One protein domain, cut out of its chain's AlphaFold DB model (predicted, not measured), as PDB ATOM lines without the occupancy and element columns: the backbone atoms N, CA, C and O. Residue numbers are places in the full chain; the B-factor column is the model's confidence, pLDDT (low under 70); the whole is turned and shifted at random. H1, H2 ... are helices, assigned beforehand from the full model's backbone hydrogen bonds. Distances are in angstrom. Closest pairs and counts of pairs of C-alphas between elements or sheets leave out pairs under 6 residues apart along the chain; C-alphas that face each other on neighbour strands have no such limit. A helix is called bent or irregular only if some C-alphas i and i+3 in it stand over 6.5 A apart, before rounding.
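This is residues 5 to 127 of the 137 residues of an uncharacterized protein of Oceanospirillales bacterium (UniProt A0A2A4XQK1). A long helix, H2, runs along one side of the domain, and a helical hairpin of H3 and H4 lies on the other side, with the arm H1b of the bent helix H1 packed between H2 and H4. The other arm, H1a, turns away from H1b at a steep angle, meets H4 with its residues 13 to 17 alone, and sticks out with residues 5 to 11. The printed part has 123 residues with four named helices, in the order H1, H2, H3, H4, and no named strand; the class is all helix. The whole is compact, with a radius of gyration of the C-alphas of 15.9 A and spans of 46 by 35 by 28 A.

H1, residues 5 to 40, was assigned as one helix by its hydrogen bonds but is bent: C-alphas 18 and 21 are 7.5 A apart. Its arm H1a, residues 5 to 18, begins with C-alpha 5 at (55.356, 16.589, 105.535) and is 20.4 A long. H1b, residues 21 to 40, is 25.2 A long and irregular, with C-alphas 31 and 34 6.8 A apart and a kink of 44 degrees near residue 34. H2, residues 44 to 74, is 42.4 A long and begins with C-alpha 44 at (89.936, 16.091, 85.180); it is neither bent nor irregular, but only just: C-alphas 57 and 60 are 6.2 A apart. H3, residues 80 to 95, is 21.5 A long and only just irregular, with C-alphas 86 and 89 6.9 A apart and a kink of 38 degrees near residue 87. H4, residues 109 to 127, is 28.0 A long and irregular, with C-alphas 123 and 126 7.5 A apart; C-alpha 127 is at (55.299, 29.795, 90.040).

H1a and H1b stand at a steep tilt of 51 degrees. H1a touches H4 with residues 13 to 17 alone, about perpendicular at 80 degrees; the closest C-alphas, of Ala 16 and Ala 117, are 4.5 A apart. H1b touches H2 at a steep tilt of 54 degrees, opposite ways, closest at the C-alphas of Ile 25 and Gly 55, 4.6 A. With residues 23 to 31 alone H1b touches H4, closest at the C-alphas of Ala 27 and Thr 111, 4.7 A; their shallow tilt of 34.6 degrees, opposite ways, is only just short of steep. H3 and H4 touch as a helical hairpin at a shallow tilt of 20 degrees, closest at the C-alphas of Pro 81 and Val 123, 3.9 A. The packing is part aligned, part crossed: two of these four pairs are at a shallow tilt. H2 and H4 are apart. O i to N i+4 pairs within hydrogen-bond range number 9 of 10 in H1a, 14 of 16 in H1b, 26 of 27 in H2, 10 of 12 in H3 and 13 of 15 in H4.

The C-alphas farthest apart, of Thr 6 and Gly 41, are 47.8 A apart. The printed part has no cut. The link from H3 to H4, residues 96 to 108, is long. Residues 5 to 9, 11, 13 and 125 to 127 have pLDDT under 70.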
ATOM      1  N   SER A   5      55.439  16.955 106.951       52.59
ATOM      2  CA  SER A   5      55.356  16.589 105.535       52.59
ATOM      3  C   SER A   5      55.285  17.789 104.581       52.59
ATOM      4  O   SER A   5      55.909  17.745 103.523       52.59
ATOM      5  N   THR A   6      54.572  18.867 104.929       61.53
ATOM      6  CA  THR A   6      54.481  20.068 104.080       61.53
ATOM      7  C   THR A   6      55.778  20.868 104.102       61.53
ATOM      8  O   THR A   6      56.155  21.444 103.084       61.53
ATOM      9  N   THR A   7      56.504  20.854 105.222       66.31
ATOM     10  CA  THR A   7      57.819  21.499 105.337       66.31
ATOM     11  C   THR A   7      58.881  20.761 104.518       66.31
ATOM     12  O   THR A   7      59.638  21.401 103.792       66.31
ATOM     13  N   PHE A   8      58.910  19.423 104.572       61.19
ATOM     14  CA  PHE A   8      59.867  18.622 103.801       61.19
ATOM     15  C   PHE A   8      59.633  18.712 102.291       61.19
ATOM     16  O   PHE A   8      60.589  18.930 101.550       61.19
ATOM     17  N   ALA A   9      58.382  18.600 101.833       66.56
ATOM     18  CA  ALA A   9      58.061  18.722 100.411       66.56
ATOM     19  C   ALA A   9      58.490  20.090  99.854       66.56
ATOM     20  O   ALA A   9      59.196  20.164  98.851       66.56
ATOM     21  N   LYS A  10      58.175  21.172 100.579       70.50
ATOM     22  CA  LYS A  10      58.581  22.530 100.202       70.50
ATOM     23  C   LYS A  10      60.103  22.701 100.161       70.50
ATOM     24  O   LYS A  10      60.613  23.333  99.242       70.50
ATOM     25  N   ALA A  11      60.830  22.126 101.118       68.94
ATOM     26  CA  ALA A  11      62.289  22.192 101.149       68.94
ATOM     27  C   ALA A  11      62.939  21.464  99.959       68.94
ATOM     28  O   ALA A  11      63.888  21.983  99.374       68.94
ATOM     29  N   VAL A  12      62.419  20.294  99.574       71.94
ATOM     30  CA  VAL A  12      62.888  19.554  98.388       71.94
ATOM     31  C   VAL A  12      62.610  20.348  97.109       71.94
ATOM     32  O   VAL A  12      63.487  20.456  96.253       71.94
ATOM     33  N   ASP A  13      61.438  20.973  97.010       69.31
ATOM     34  CA  ASP A  13      61.054  21.793  95.857       69.31
ATOM     35  C   ASP A  13      61.874  23.090  95.736       69.31
ATOM     36  O   ASP A  13      62.249  23.497  94.632       69.31
ATOM     37  N   ASP A  14      62.145  23.771  96.853       76.69
ATOM     38  CA  ASP A  14      63.006  24.962  96.899       76.69
ATOM     39  C   ASP A  14      64.458  24.603  96.563       76.69
ATOM     40  O   ASP A  14      65.125  25.327  95.823       76.69
ATOM     41  N   LEU A  15      64.936  23.452  97.039       79.12
ATOM     42  CA  LEU A  15      66.255  22.949  96.687       79.12
ATOM     43  C   LEU A  15      66.345  22.660  95.184       79.12
ATOM     44  O   LEU A  15      67.266  23.150  94.534       79.12
ATOM     45  N   ALA A  16      65.374  21.938  94.614       79.88
ATOM     46  CA  ALA A  16      65.344  21.585  93.194       79.88
ATOM     47  C   ALA A  16      65.412  22.813  92.271       79.88
ATOM     48  O   ALA A  16      66.177  22.812  91.304       79.88
ATOM     49  N   GLY A  17      64.686  23.883  92.611       78.62
ATOM     50  CA  GLY A  17      64.730  25.152  91.876       78.62
ATOM     51  C   GLY A  17      66.113  25.813  91.849       78.62
ATOM     52  O   GLY A  17      66.428  26.515  90.893       78.62
ATOM     53  N   ASN A  18      66.962  25.544  92.842       84.69
ATOM     54  CA  ASN A  18      68.318  26.091  92.920       84.69
ATOM     55  C   ASN A  18      69.384  25.146  92.345       84.69
ATOM     56  O   ASN A  18      70.419  25.608  91.868       84.69
ATOM     57  N   ILE A  19      69.155  23.828  92.388       89.81
ATOM     58  CA  ILE A  19      70.180  22.835  92.033       89.81
ATOM     59  C   ILE A  19      70.012  22.211  90.647       89.81
ATOM     60  O   ILE A  19      70.908  21.485  90.232       89.81
ATOM     61  N   PHE A  20      68.930  22.470  89.902       90.12
ATOM     62  CA  PHE A  20      68.703  21.799  88.610       90.12
ATOM     63  C   PHE A  20      69.821  22.051  87.575       90.12
ATOM     64  O   PHE A  20      70.187  21.133  86.838       90.12
ATOM     65  N   ILE A  21      70.414  23.253  87.549       91.44
ATOM     66  CA  ILE A  21      71.558  23.568  86.670       91.44
ATOM     67  C   ILE A  21      72.846  22.895  87.174       91.44
ATOM     68  O   ILE A  21      73.442  22.143  86.400       91.44
ATOM     69  N   PRO A  22      73.279  23.078  88.444       93.62
ATOM     70  CA  PRO A  22      74.420  22.336  88.985       93.62
ATOM     71  C   PRO A  22      74.300  20.818  88.817       93.62
ATOM     72  O   PRO A  22      75.265  20.163  88.437       93.62
ATOM     73  N   ALA A  23      73.113  20.252  89.045       94.00
ATOM     74  CA  ALA A  23      72.876  18.822  88.921       94.00
ATOM     75  C   ALA A  23      73.003  18.345  87.466       94.00
ATOM     76  O   ALA A  23      73.581  17.286  87.234       94.00
ATOM     77  N   LEU A  24      72.549  19.138  86.485       95.25
ATOM     78  CA  LEU A  24      72.777  18.843  85.066       95.25
ATOM     79  C   LEU A  24      74.270  18.834  84.720       95.25
ATOM     80  O   LEU A  24      74.729  17.924  84.036       95.25
ATOM     81  N   ILE A  25      75.030  19.821  85.203       96.00
ATOM     82  CA  ILE A  25      76.482  19.888  84.985       96.00
ATOM     83  C   ILE A  25      77.162  18.647  85.574       96.00
ATOM     84  O   ILE A  25      77.975  18.016  84.901       96.00
ATOM     85  N   CYS A  26      76.796  18.262  86.799       96.00
ATOM     86  CA  CYS A  26      77.310  17.054  87.438       96.00
ATOM     87  C   CYS A  26      76.948  15.790  86.652       96.00
ATOM     88  O   CYS A  26      77.826  14.961  86.441       96.00
ATOM     89  N   ALA A  27      75.703  15.657  86.182       96.31
ATOM     90  CA  ALA A  27      75.272  14.527  85.361       96.31
ATOM     91  C   ALA A  27      76.092  14.429  84.064       96.31
ATOM     92  O   ALA A  27      76.644  13.381  83.752       96.31
ATOM     93  N   ILE A  28      76.276  15.542  83.347       95.81
ATOM     94  CA  ILE A  28      77.127  15.575  82.148       95.81
ATOM     95  C   ILE A  28      78.562  15.177  82.498       95.81
ATOM     96  O   ILE A  28      79.176  14.395  81.778       95.81
ATOM     97  N   PHE A  29      79.103  15.688  83.603       96.12
ATOM     98  CA  PHE A  29      80.465  15.381  84.015       96.12
ATOM     99  C   PHE A  29      80.665  13.896  84.340       96.12
ATOM    100  O   PHE A  29      81.669  13.329  83.923       96.12
ATOM    101  N   VAL A  30      79.737  13.245  85.044       95.62
ATOM    102  CA  VAL A  30      79.907  11.829  85.417       95.62
ATOM    103  C   VAL A  30      79.609  10.865  84.273       95.62
ATOM    104  O   VAL A  30      80.260   9.830  84.191       95.62
ATOM    105  N   GLU A  31      78.674  11.200  83.381       94.56
ATOM    106  CA  GLU A  31      78.305  10.323  82.261       94.56
ATOM    107  C   GLU A  31      79.242  10.517  81.061       94.56
ATOM    108  O   GLU A  31      79.724   9.555  80.464       94.56
ATOM    109  N   LEU A  32      79.540  11.770  80.702       92.50
ATOM    110  CA  LEU A  32      80.367  12.099  79.538       92.50
ATOM    111  C   LEU A  32      81.853  12.217  79.895       92.50
ATOM    112  O   LEU A  32      82.713  12.027  79.035       92.50
ATOM    113  N   GLY A  33      82.180  12.532  81.149       91.19
ATOM    114  CA  GLY A  33      83.557  12.765  81.584       91.19
ATOM    115  C   GLY A  33      84.493  11.582  81.351       91.19
ATOM    116  O   GLY A  33      85.545  11.803  80.750       91.19
ATOM    117  N   PRO A  34      84.139  10.339  81.734       92.00
ATOM    118  CA  PRO A  34      84.969   9.169  81.452       92.00
ATOM    119  C   PRO A  34      85.254   9.002  79.954       92.00
ATOM    120  O   PRO A  34      86.398   8.781  79.566       92.00
ATOM    121  N   VAL A  35      84.244   9.215  79.103       91.50
ATOM    122  CA  VAL A  35      84.381   9.121  77.641       91.50
ATOM    123  C   VAL A  35      85.329  10.193  77.097       91.50
ATOM    124  O   VAL A  35      86.157   9.909  76.232       91.50
ATOM    125  N   LEU A  36      85.232  11.426  77.601       90.25
ATOM    126  CA  LEU A  36      86.118  12.522  77.205       90.25
ATOM    127  C   LEU A  36      87.560  12.286  77.666       90.25
ATOM    128  O   LEU A  36      88.493  12.548  76.908       90.25
ATOM    129  N   GLN A  37      87.760  11.767  78.876       90.19
ATOM    130  CA  GLN A  37      89.095  11.448  79.387       90.19
ATOM    131  C   GLN A  37      89.732  10.297  78.605       90.19
ATOM    132  O   GLN A  37      90.891  10.399  78.212       90.19
ATOM    133  N   GLU A  38      88.970   9.241  78.311       91.38
ATOM    134  CA  GLU A  38      89.462   8.070  77.581       91.38
ATOM    135  C   GLU A  38      89.776   8.391  76.113       91.38
ATOM    136  O   GLU A  38      90.826   8.002  75.604       91.38
ATOM    137  N   ARG A  39      88.895   9.124  75.416       91.56
ATOM    138  CA  ARG A  39      89.053   9.369  73.971       91.56
ATOM    139  C   ARG A  39      89.914  10.571  73.620       91.56
ATOM    140  O   ARG A  39      90.535  10.568  72.561       91.56
ATOM    141  N   LEU A  40      89.909  11.609  74.452       89.50
ATOM    142  CA  LEU A  40      90.603  12.868  74.166       89.50
ATOM    143  C   LEU A  40      91.802  13.106  75.093       89.50
ATOM    144  O   LEU A  40      92.506  14.097  74.913       89.50
ATOM    145  N   GLY A  41      92.043  12.231  76.078       89.25
ATOM    146  CA  GLY A  41      93.158  12.370  77.021       89.25
ATOM    147  C   GLY A  41      93.069  13.627  77.889       89.25
ATOM    148  O   GLY A  41      94.091  14.129  78.358       89.25
ATOM    149  N   LEU A  42      91.865  14.185  78.067       89.75
ATOM    150  CA  LEU A  42      91.674  15.400  78.854       89.75
ATOM    151  C   LEU A  42      91.956  15.123  80.330       89.75
ATOM    152  O   LEU A  42      91.600  14.077  80.866       89.75
ATOM    153  N   ASN A  43      92.548  16.096  81.021       92.06
ATOM    154  CA  ASN A  43      92.657  16.020  82.472       92.06
ATOM    155  C   ASN A  43      91.291  16.295  83.135       92.06
ATOM    156  O   ASN A  43      90.354  16.820  82.521       92.06
ATOM    157  N   LEU A  44      91.180  15.950  84.418       90.62
ATOM    158  CA  LEU A  44      89.936  16.091  85.180       90.62
ATOM    159  C   LEU A  44      89.422  17.538  85.202       90.62
ATOM    160  O   LEU A  44      88.226  17.773  85.040       90.62
ATOM    161  N   PHE A  45      90.330  18.507  85.338       93.81
ATOM    162  CA  PHE A  45      89.988  19.928  85.379       93.81
ATOM    163  C   PHE A  45      89.379  20.425  84.061       93.81
ATOM    164  O   PHE A  45      88.316  21.043  84.066       93.81
ATOM    165  N   VAL A  46      90.001  20.115  82.921       93.50
ATOM    166  CA  VAL A  46      89.487  20.499  81.598       93.50
ATOM    167  C   VAL A  46      88.178  19.772  81.302       93.50
ATOM    168  O   VAL A  46      87.245  20.388  80.800       93.50
ATOM    169  N   THR A  47      88.064  18.496  81.681       93.12
ATOM    170  CA  THR A  47      86.814  17.731  81.541       93.12
ATOM    171  C   THR A  47      85.661  18.395  82.298       93.12
ATOM    172  O   THR A  47      84.565  18.536  81.757       93.12
ATOM    173  N   TYR A  48      85.911  18.861  83.526       93.88
ATOM    174  CA  TYR A  48      84.927  19.607  84.307       93.88
ATOM    175  C   TYR A  48      84.544  20.934  83.642       93.88
ATOM    176  O   TYR A  48      83.360  21.239  83.543       93.88
ATOM    177  N   LEU A  49      85.515  21.702  83.133       95.94
ATOM    178  CA  LEU A  49      85.231  22.956  82.423       95.94
ATOM    179  C   LEU A  49      84.383  22.737  81.164       95.94
ATOM    180  O   LEU A  49      83.473  23.520  80.897       95.94
ATOM    181  N   VAL A  50      84.638  21.660  80.415       94.44
ATOM    182  CA  VAL A  50      83.822  21.273  79.255       94.44
ATOM    183  C   VAL A  50      82.402  20.911  79.692       94.44
ATOM    184  O   VAL A  50      81.442  21.427  79.125       94.44
ATOM    185  N   ALA A  51      82.249  20.081  80.727       94.44
ATOM    186  CA  ALA A  51      80.935  19.721  81.259       94.44
ATOM    187  C   ALA A  51      80.161  20.944  81.781       94.44
ATOM    188  O   ALA A  51      78.958  21.056  81.544       94.44
ATOM    189  N   LEU A  52      80.849  21.887  82.431       95.31
ATOM    190  CA  LEU A  52      80.282  23.152  82.889       95.31
ATOM    191  C   LEU A  52      79.793  23.998  81.716       95.31
ATOM    192  O   LEU A  52      78.654  24.461  81.745       95.31
ATOM    193  N   ALA A  53      80.612  24.169  80.676       95.06
ATOM    194  CA  ALA A  53      80.231  24.923  79.486       95.06
ATOM    195  C   ALA A  53      79.012  24.296  78.791       95.06
ATOM    196  O   ALA A  53      78.035  24.990  78.509       95.06
ATOM    197  N   ILE A  54      79.026  22.975  78.586       95.06
ATOM    198  CA  ILE A  54      77.913  22.246  77.968       95.06
ATOM    199  C   ILE A  54      76.653  22.356  78.834       95.06
ATOM    200  O   ILE A  54      75.594  22.702  78.321       95.06
ATOM    201  N   GLY A  55      76.743  22.109  80.142       92.88
ATOM    202  CA  GLY A  55      75.589  22.164  81.041       92.88
ATOM    203  C   GLY A  55      74.985  23.565  81.155       92.88
ATOM    204  O   GLY A  55      73.763  23.709  81.103       92.88
ATOM    205  N   ALA A  56      75.825  24.601  81.223       91.12
ATOM    206  CA  ALA A  56      75.387  25.995  81.243       91.12
ATOM    207  C   ALA A  56      74.712  26.427  79.932       91.12
ATOM    208  O   ALA A  56      73.813  27.262  79.966       91.12
ATOM    209  N   MET A  57      75.104  25.855  78.788       94.69
ATOM    210  CA  MET A  57      74.440  26.093  77.500       94.69
ATOM    211  C   MET A  57      73.157  25.266  77.341       94.69
ATOM    212  O   MET A  57      72.156  25.770  76.831       94.69
ATOM    213  N   LEU A  58      73.158  24.006  77.783       94.25
ATOM    214  CA  LEU A  58      72.020  23.100  77.634       94.25
ATOM    215  C   LEU A  58      70.849  23.472  78.542       94.25
ATOM    216  O   LEU A  58      69.710  23.397  78.096       94.25
ATOM    217  N   ALA A  59      71.089  23.894  79.785       91.25
ATOM    218  CA  ALA A  59      70.009  24.253  80.705       91.25
ATOM    219  C   ALA A  59      69.041  25.326  80.147       91.25
ATOM    220  O   ALA A  59      67.836  25.056  80.087       91.25
ATOM    221  N   PRO A  60      69.503  26.512  79.693       91.06
ATOM    222  CA  PRO A  60      68.617  27.508  79.094       91.06
ATOM    223  C   PRO A  60      68.037  27.036  77.757       91.06
ATOM    224  O   PRO A  60      66.885  27.345  77.464       91.06
ATOM    225  N   LEU A  61      68.782  26.248  76.973       93.69
ATOM    226  CA  LEU A  61      68.278  25.675  75.725       93.69
ATOM    227  C   LEU A  61      67.087  24.736  75.970       93.69
ATOM    228  O   LEU A  61      66.083  24.835  75.272       93.69
ATOM    229  N   ILE A  62      67.162  23.862  76.976       92.12
ATOM    230  CA  ILE A  62      66.069  22.957  77.358       92.12
ATOM    231  C   ILE A  62      64.837  23.765  77.776       92.12
ATOM    232  O   ILE A  62      63.737  23.494  77.300       92.12
ATOM    233  N   LEU A  63      65.014  24.785  78.622       89.75
ATOM    234  CA  LEU A  63      63.916  25.661  79.044       89.75
ATOM    235  C   LEU A  63      63.268  26.385  77.859       89.75
ATOM    236  O   LEU A  63      62.042  26.429  77.759       89.75
ATOM    237  N   PHE A  64      64.086  26.902  76.941       89.31
ATOM    238  CA  PHE A  64      63.618  27.539  75.716       89.31
ATOM    239  C   PHE A  64      62.826  26.566  74.835       89.31
ATOM    240  O   PHE A  64      61.738  26.904  74.381       89.31
ATOM    241  N   LEU A  65      63.313  25.336  74.643       91.25
ATOM    242  CA  LEU A  65      62.608  24.311  73.869       91.25
ATOM    243  C   LEU A  65      61.265  23.935  74.504       91.25
ATOM    244  O   LEU A  65      60.270  23.822  73.794       91.25
ATOM    245  N   ILE A  66      61.209  23.784  75.830       88.44
ATOM    246  CA  ILE A  66      59.954  23.509  76.545       88.44
ATOM    247  C   ILE A  66      58.958  24.657  76.336       88.44
ATOM    248  O   ILE A  66      57.782  24.405  76.068       88.44
ATOM    249  N   MET A  67      59.423  25.906  76.413       86.06
ATOM    250  CA  MET A  67      58.604  27.092  76.151       86.06
ATOM    251  C   MET A  67      58.097  27.131  74.699       86.06
ATOM    252  O   MET A  67      56.904  27.302  74.470       86.06
ATOM    253  N   GLU A  68      58.968  26.917  73.715       90.00
ATOM    254  CA  GLU A  68      58.603  26.895  72.292       90.00
ATOM    255  C   GLU A  68      57.578  25.801  71.973       90.00
ATOM    256  O   GLU A  68      56.587  26.053  71.286       90.00
ATOM    257  N   VAL A  69      57.775  24.594  72.510       89.00
ATOM    258  CA  VAL A  69      56.833  23.474  72.377       89.00
ATOM    259  C   VAL A  69      55.489  23.827  73.015       89.00
ATOM    260  O   VAL A  69      54.444  23.598  72.406       89.00
ATOM    261  N   SER A  70      55.504  24.428  74.207       85.75
ATOM    262  CA  SER A  70      54.302  24.894  74.907       85.75
ATOM    263  C   SER A  70      53.492  25.878  74.055       85.75
ATOM    264  O   SER A  70      52.277  25.726  73.919       85.75
ATOM    265  N   ILE A  71      54.158  26.843  73.418       84.69
ATOM    266  CA  ILE A  71      53.508  27.863  72.589       84.69
ATOM    267  C   ILE A  71      52.980  27.253  71.286       84.69
ATOM    268  O   ILE A  71      51.809  27.432  70.957       84.69
ATOM    269  N   LYS A  72      53.823  26.515  70.554       90.12
ATOM    270  CA  LYS A  72      53.521  26.055  69.189       90.12
ATOM    271  C   LYS A  72      52.603  24.841  69.126       90.12
ATOM    272  O   LYS A  72      51.795  24.756  68.209       90.12
ATOM    273  N   LEU A  73      52.742  23.890  70.052       90.00
ATOM    274  CA  LEU A  73      51.992  22.626  70.019       90.00
ATOM    275  C   LEU A  73      50.832  22.589  71.013       90.00
ATOM    276  O   LEU A  73      49.869  21.861  70.796       90.00
ATOM    277  N   PHE A  74      50.904  23.378  72.086       87.56
ATOM    278  CA  PHE A  74      49.914  23.353  73.163       87.56
ATOM    279  C   PHE A  74      49.172  24.684  73.336       87.56
ATOM    280  O   PHE A  74      48.537  24.891  74.369       87.56
ATOM    281  N   ASN A  75      49.215  25.573  72.336       85.25
ATOM    282  CA  ASN A  75      48.532  26.875  72.333       85.25
ATOM    283  C   ASN A  75      48.843  27.739  73.572       85.25
ATOM    284  O   ASN A  75      47.974  28.439  74.086       85.25
ATOM    285  N   GLY A  76      50.073  27.658  74.087       76.62
ATOM    286  CA  GLY A  76      50.496  28.384  75.286       76.62
ATOM    287  C   GLY A  76      50.109  27.716  76.609       76.62
ATOM    288  O   GLY A  76      50.378  28.278  77.671       76.62
ATOM    289  N   ASN A  77      49.520  26.515  76.588       81.31
ATOM    290  CA  ASN A  77      49.254  25.769  77.817       81.31
ATOM    291  C   ASN A  77      50.558  25.316  78.475       81.31
ATOM    292  O   ASN A  77      51.440  24.737  77.835       81.31
ATOM    293  N   HIS A  78      50.654  25.525  79.786       79.19
ATOM    294  CA  HIS A  78      51.842  25.216  80.570       79.19
ATOM    295  C   HIS A  78      52.065  23.698  80.715       79.19
ATOM    296  O   HIS A  78      51.463  23.049  81.570       79.19
ATOM    297  N   ILE A  79      52.961  23.140  79.893       86.88
ATOM    298  CA  ILE A  79      53.244  21.692  79.831       86.88
ATOM    299  C   ILE A  79      54.313  21.193  80.808       86.88
ATOM    300  O   ILE A  79      54.440  19.984  80.995       86.88
ATOM    301  N   GLY A  80      55.070  22.101  81.434       86.50
ATOM    302  CA  GLY A  80      56.164  21.762  82.355       86.50
ATOM    303  C   GLY A  80      55.786  20.687  83.385       86.50
ATOM    304  O   GLY A  80      56.483  19.677  83.466       86.50
ATOM    305  N   PRO A  81      54.642  20.801  84.087       87.88
ATOM    306  CA  PRO A  81      54.251  19.826  85.094       87.88
ATOM    307  C   PRO A  81      53.963  18.439  84.536       87.88
ATOM    308  O   PRO A  81      54.263  17.448  85.195       87.88
ATOM    309  N   HIS A  82      53.432  18.348  83.316       88.56
ATOM    310  CA  HIS A  82      53.209  17.060  82.666       88.56
ATOM    311  C   HIS A  82      54.536  16.383  82.330       88.56
ATOM    312  O   HIS A  82      54.706  15.205  82.629       88.56
ATOM    313  N   ILE A  83      55.497  17.136  81.786       90.69
ATOM    314  CA  ILE A  83      56.847  16.628  81.516       90.69
ATOM    315  C   ILE A  83      57.504  16.178  82.821       90.69
ATOM    316  O   ILE A  83      58.005  15.061  82.891       90.69
ATOM    317  N   GLY A  84      57.449  17.016  83.859       89.75
ATOM    318  CA  GLY A  84      58.015  16.720  85.171       89.75
ATOM    319  C   GLY A  84      57.481  15.409  85.750       89.75
ATOM    320  O   GLY A  84      58.259  14.508  86.039       89.75
ATOM    321  N   VAL A  85      56.156  15.242  85.814       91.19
ATOM    322  CA  VAL A  85      55.527  14.001  86.305       91.19
ATOM    323  C   VAL A  85      55.930  12.777  85.476       91.19
ATOM    324  O   VAL A  85      56.121  11.704  86.040       91.19
ATOM    325  N   VAL A  86      56.099  12.921  84.157       93.81
ATOM    326  CA  VAL A  86      56.497  11.815  83.269       93.81
ATOM    327  C   VAL A  86      57.958  11.403  83.469       93.81
ATOM    328  O   VAL A  86      58.255  10.212  83.429       93.81
ATOM    329  N   ILE A  87      58.874  12.350  83.697       94.19
ATOM    330  CA  ILE A  87      60.303  12.041  83.888       94.19
ATOM    331  C   ILE A  87      60.648  11.686  85.342       94.19
ATOM    332  O   ILE A  87      61.683  11.068  85.591       94.19
ATOM    333  N   MET A  88      59.788  12.031  86.306       94.44
ATOM    334  CA  MET A  88      60.002  11.774  87.733       94.44
ATOM    335  C   MET A  88      60.333  10.303  88.058       94.44
ATOM    336  O   MET A  88      61.293  10.076  88.799       94.44
ATOM    337  N   PRO A  89      59.634   9.286  87.506       93.56
ATOM    338  CA  PRO A  89      59.949   7.882  87.772       93.56
ATOM    339  C   PRO A  89      61.349   7.475  87.304       93.56
ATOM    340  O   PRO A  89      61.982   6.653  87.958       93.56
ATOM    341  N   LEU A  90      61.862   8.071  86.220       93.69
ATOM    342  CA  LEU A  90      63.239   7.835  85.769       93.69
ATOM    343  C   LEU A  90      64.229   8.360  86.813       93.69
ATOM    344  O   LEU A  90      65.150   7.661  87.220       93.69
ATOM    345  N   GLY A  91      63.986   9.556  87.343       93.88
ATOM    346  CA  GLY A  91      64.801  10.095  88.427       93.88
ATOM    347  C   GLY A  91      64.830   9.185  89.662       93.88
ATOM    348  O   GLY A  91      65.902   8.909  90.202       93.88
ATOM    349  N   PHE A  92      63.676   8.642  90.064       93.69
ATOM    350  CA  PHE A  92      63.600   7.670  91.159       93.69
ATOM    351  C   PHE A  92      64.306   6.350  90.843       93.69
ATOM    352  O   PHE A  92      64.953   5.791  91.728       93.69
ATOM    353  N   ALA A  93      64.227   5.874  89.600       93.56
ATOM    354  CA  ALA A  93      64.920   4.667  89.173       93.56
ATOM    355  C   ALA A  93      66.446   4.815  89.264       93.56
ATOM    356  O   ALA A  93      67.123   3.908  89.742       93.56
ATOM    357  N   GLY A  94      66.982   5.982  88.894       92.81
ATOM    358  CA  GLY A  94      68.397   6.302  89.097       92.81
ATOM    359  C   GLY A  94      68.792   6.480  90.557       92.81
ATOM    360  O   GLY A  94      69.897   6.107  90.932       92.81
ATOM    361  N   LEU A  95      67.911   7.045  91.387       91.94
ATOM    362  CA  LEU A  95      68.189   7.268  92.808       91.94
ATOM    363  C   LEU A  95      68.212   5.954  93.608       91.94
ATOM    364  O   LEU A  95      69.033   5.798  94.512       91.94
ATOM    365  N   PHE A  96      67.343   5.002  93.258       92.19
ATOM    366  CA  PHE A  96      67.182   3.725  93.957       92.19
ATOM    367  C   PHE A  96      67.349   2.516  93.020       92.19
ATOM    368  O   PHE A  96      66.428   1.710  92.899       92.19
ATOM    369  N   PRO A  97      68.517   2.330  92.381       88.19
ATOM    370  CA  PRO A  97      68.697   1.313  91.342       88.19
ATOM    371  C   PRO A  97      68.456  -0.120  91.843       88.19
ATOM    372  O   PRO A  97      67.973  -0.953  91.082       88.19
ATOM    373  N   SER A  98      68.699  -0.397  93.132       89.25
ATOM    374  CA  SER A  98      68.423  -1.701  93.758       89.25
ATOM    375  C   SER A  98      66.934  -2.063  93.818       89.25
ATOM    376  O   SER A  98      66.579  -3.227  93.943       89.25
ATOM    377  N   GLN A  99      66.034  -1.082  93.708       89.94
ATOM    378  CA  GLN A  99      64.591  -1.336  93.620       89.94
ATOM    379  C   GLN A  99      64.146  -1.663  92.183       89.94
ATOM    380  O   GLN A  99      63.002  -2.057  91.967       89.94
ATOM    381  N   PHE A 100      65.044  -1.515  91.199       86.62
ATOM    382  CA  PHE A 100      64.774  -1.664  89.768       86.62
ATOM    383  C   PHE A 100      65.786  -2.591  89.072       86.62
ATOM    384  O   PHE A 100      66.030  -2.449  87.874       86.62
ATOM    385  N   GLU A 101      66.365  -3.556  89.794       80.19
ATOM    386  CA  GLU A 101      67.458  -4.424  89.311       80.19
ATOM    387  C   GLU A 101      67.145  -5.144  87.986       80.19
ATOM    388  O   GLU A 101      68.041  -5.357  87.172       80.19
ATOM    389  N   GLY A 102      65.873  -5.446  87.707       82.12
ATOM    390  CA  GLY A 102      65.443  -6.070  86.448       82.12
ATOM    391  C   GLY A 102      65.417  -5.149  85.219       82.12
ATOM    392  O   GLY A 102      65.276  -5.646  84.106       82.12
ATOM    393  N   LEU A 103      65.535  -3.828  85.390       84.88
ATOM    394  CA  LEU A 103      65.453  -2.851  84.295       84.88
ATOM    395  C   LEU A 103      66.819  -2.419  83.750       84.88
ATOM    396  O   LEU A 103      66.865  -1.816  82.681       84.88
ATOM    397  N   GLY A 104      67.915  -2.708  84.460       83.69
ATOM    398  CA  GLY A 104      69.267  -2.347  84.021       83.69
ATOM    399  C   GLY A 104      69.432  -0.843  83.787       83.69
ATOM    400  O   GLY A 104      69.736  -0.423  82.673       83.69
ATOM    401  N   ILE A 105      69.194  -0.032  84.824       90.44
ATOM    402  CA  ILE A 105      69.215   1.436  84.737       90.44
ATOM    403  C   ILE A 105      70.564   1.923  84.165       90.44
ATOM    404  O   ILE A 105      71.595   1.741  84.815       90.44
ATOM    405  N   PRO A 106      70.589   2.541  82.965       88.62
ATOM    406  CA  PRO A 106      71.823   2.761  82.208       88.62
ATOM    407  C   PRO A 106      72.501   4.102  82.538       88.62
ATOM    408  O   PRO A 106      73.108   4.715  81.665       88.62
ATOM    409  N   TYR A 107      72.345   4.599  83.764       91.38
ATOM    410  CA  TYR A 107      72.928   5.864  84.212       91.38
ATOM    411  C   TYR A 107      73.192   5.850  85.716       91.38
ATOM    412  O   TYR A 107      72.639   5.048  86.471       91.38
ATOM    413  N   THR A 108      74.061   6.755  86.154       93.75
ATOM    414  CA  THR A 108      74.505   6.863  87.543       93.75
ATOM    415  C   THR A 108      73.446   7.483  88.461       93.75
ATOM    416  O   THR A 108      72.529   8.191  88.033       93.75
ATOM    417  N   GLN A 109      73.618   7.292  89.773       94.50
ATOM    418  CA  GLN A 109      72.769   7.924  90.793       94.50
ATOM    419  C   GLN A 109      72.777   9.458  90.711       94.50
ATOM    420  O   GLN A 109      71.756  10.092  90.965       94.50
ATOM    421  N   VAL A 110      73.901  10.062  90.310       94.50
ATOM    422  CA  VAL A 110      74.022  11.517  90.111       94.50
ATOM    423  C   VAL A 110      73.076  11.990  89.007       94.50
ATOM    424  O   VAL A 110      72.378  12.990  89.177       94.50
ATOM    425  N   THR A 111      72.987  11.238  87.911       95.44
ATOM    426  CA  THR A 111      72.023  11.493  86.837       95.44
ATOM    427  C   THR A 111      70.584  11.311  87.319       95.44
ATOM    428  O   THR A 111      69.729  12.136  87.000       95.44
ATOM    429  N   GLY A 112      70.310  10.315  88.170       94.50
ATOM    430  CA  GLY A 112      69.008  10.160  88.834       94.50
ATOM    431  C   GLY A 112      68.600  11.393  89.651       94.50
ATOM    432  O   GLY A 112      67.501  11.924  89.476       94.50
ATOM    433  N   VAL A 113      69.513  11.912  90.479       94.12
ATOM    434  CA  VAL A 113      69.307  13.156  91.245       94.12
ATOM    435  C   VAL A 113      69.062  14.345  90.315       94.12
ATOM    436  O   VAL A 113      68.165  15.147  90.573       94.12
ATOM    437  N   ALA A 114      69.813  14.454  89.217       95.44
ATOM    438  CA  ALA A 114      69.619  15.518  88.239       95.44
ATOM    439  C   ALA A 114      68.230  15.455  87.592       95.44
ATOM    440  O   ALA A 114      67.539  16.473  87.546       95.44
ATOM    441  N   ILE A 115      67.777  14.274  87.164       95.38
ATOM    442  CA  ILE A 115      66.435  14.088  86.593       95.38
ATOM    443  C   ILE A 115      65.354  14.466  87.612       95.38
ATOM    444  O   ILE A 115      64.392  15.141  87.249       95.38
ATOM    445  N   LEU A 116      65.511  14.100  88.892       94.12
ATOM    446  CA  LEU A 116      64.573  14.506  89.945       94.12
ATOM    447  C   LEU A 116      64.559  16.023  90.162       94.12
ATOM    448  O   LEU A 116      63.481  16.610  90.241       94.12
ATOM    449  N   ALA A 117      65.724  16.673  90.206       93.06
ATOM    450  CA  ALA A 117      65.808  18.126  90.336       93.06
ATOM    451  C   ALA A 117      65.102  18.840  89.169       93.06
ATOM    452  O   ALA A 117      64.325  19.770  89.388       93.06
ATOM    453  N   TRP A 118      65.298  18.357  87.938       93.56
ATOM    454  CA  TRP A 118      64.579  18.846  86.759       93.56
ATOM    455  C   TRP A 118      63.077  18.581  86.841       93.56
ATOM    456  O   TRP A 118      62.284  19.482  86.579       93.56
ATOM    457  N   SER A 119      62.676  17.380  87.250       92.69
ATOM    458  CA  SER A 119      61.275  17.014  87.445       92.69
ATOM    459  C   SER A 119      60.568  17.973  88.403       92.69
ATOM    460  O   SER A 119      59.550  18.565  88.044       92.69
ATOM    461  N   PHE A 120      61.115  18.175  89.604       90.94
ATOM    462  CA  PHE A 120      60.514  19.053  90.611       90.94
ATOM    463  C   PHE A 120      60.488  20.517  90.161       90.94
ATOM    464  O   PHE A 120      59.468  21.190  90.322       90.94
ATOM    465  N   MET A 121      61.556  20.995  89.513       90.00
ATOM    466  CA  MET A 121      61.581  22.340  88.935       90.00
ATOM    467  C   MET A 121      60.463  22.527  87.894       90.00
ATOM    468  O   MET A 121      59.721  23.512  87.951       90.00
ATOM    469  N   LEU A 122      60.273  21.557  86.994       88.50
ATOM    470  CA  LEU A 122      59.246  21.604  85.952       88.50
ATOM    471  C   LEU A 122      57.820  21.493  86.506       88.50
ATOM    472  O   LEU A 122      56.924  22.191  86.026       88.50
ATOM    473  N   VAL A 123      57.602  20.681  87.547       86.50
ATOM    474  CA  VAL A 123      56.314  20.597  88.260       86.50
ATOM    475  C   VAL A 123      55.950  21.927  88.918       86.50
ATOM    476  O   VAL A 123      54.790  22.344  88.872       86.50
ATOM    477  N   ARG A 124      56.936  22.649  89.458       71.44
ATOM    478  CA  ARG A 124      56.730  23.970  90.061       71.44
ATOM    479  C   ARG A 124      56.603  25.104  89.042       71.44
ATOM    480  O   ARG A 124      56.158  26.184  89.428       71.44
ATOM    481  N   GLY A 125      56.952  24.890  87.770       56.56
ATOM    482  CA  GLY A 125      57.076  25.917  86.724       56.56
ATOM    483  C   GLY A 125      55.945  26.957  86.655       56.56
ATOM    484  O   GLY A 125      56.209  28.104  86.292       56.56
ATOM    485  N   LYS A 126      54.727  26.624  87.112       47.78
ATOM    486  CA  LYS A 126      53.628  27.584  87.304       47.78
ATOM    487  C   LYS A 126      54.021  28.807  88.145       47.78
ATOM    488  O   LYS A 126      53.576  29.895  87.818       47.78
ATOM    489  N   ARG A 127      54.853  28.670  89.187       45.38
ATOM    490  CA  ARG A 127      55.299  29.795  90.040       45.38
ATOM    491  C   ARG A 127      56.552  30.507  89.534       45.38
ATOM    492  O   ARG A 127      56.699  31.689  89.806       45.38
TER     493      ARG A 127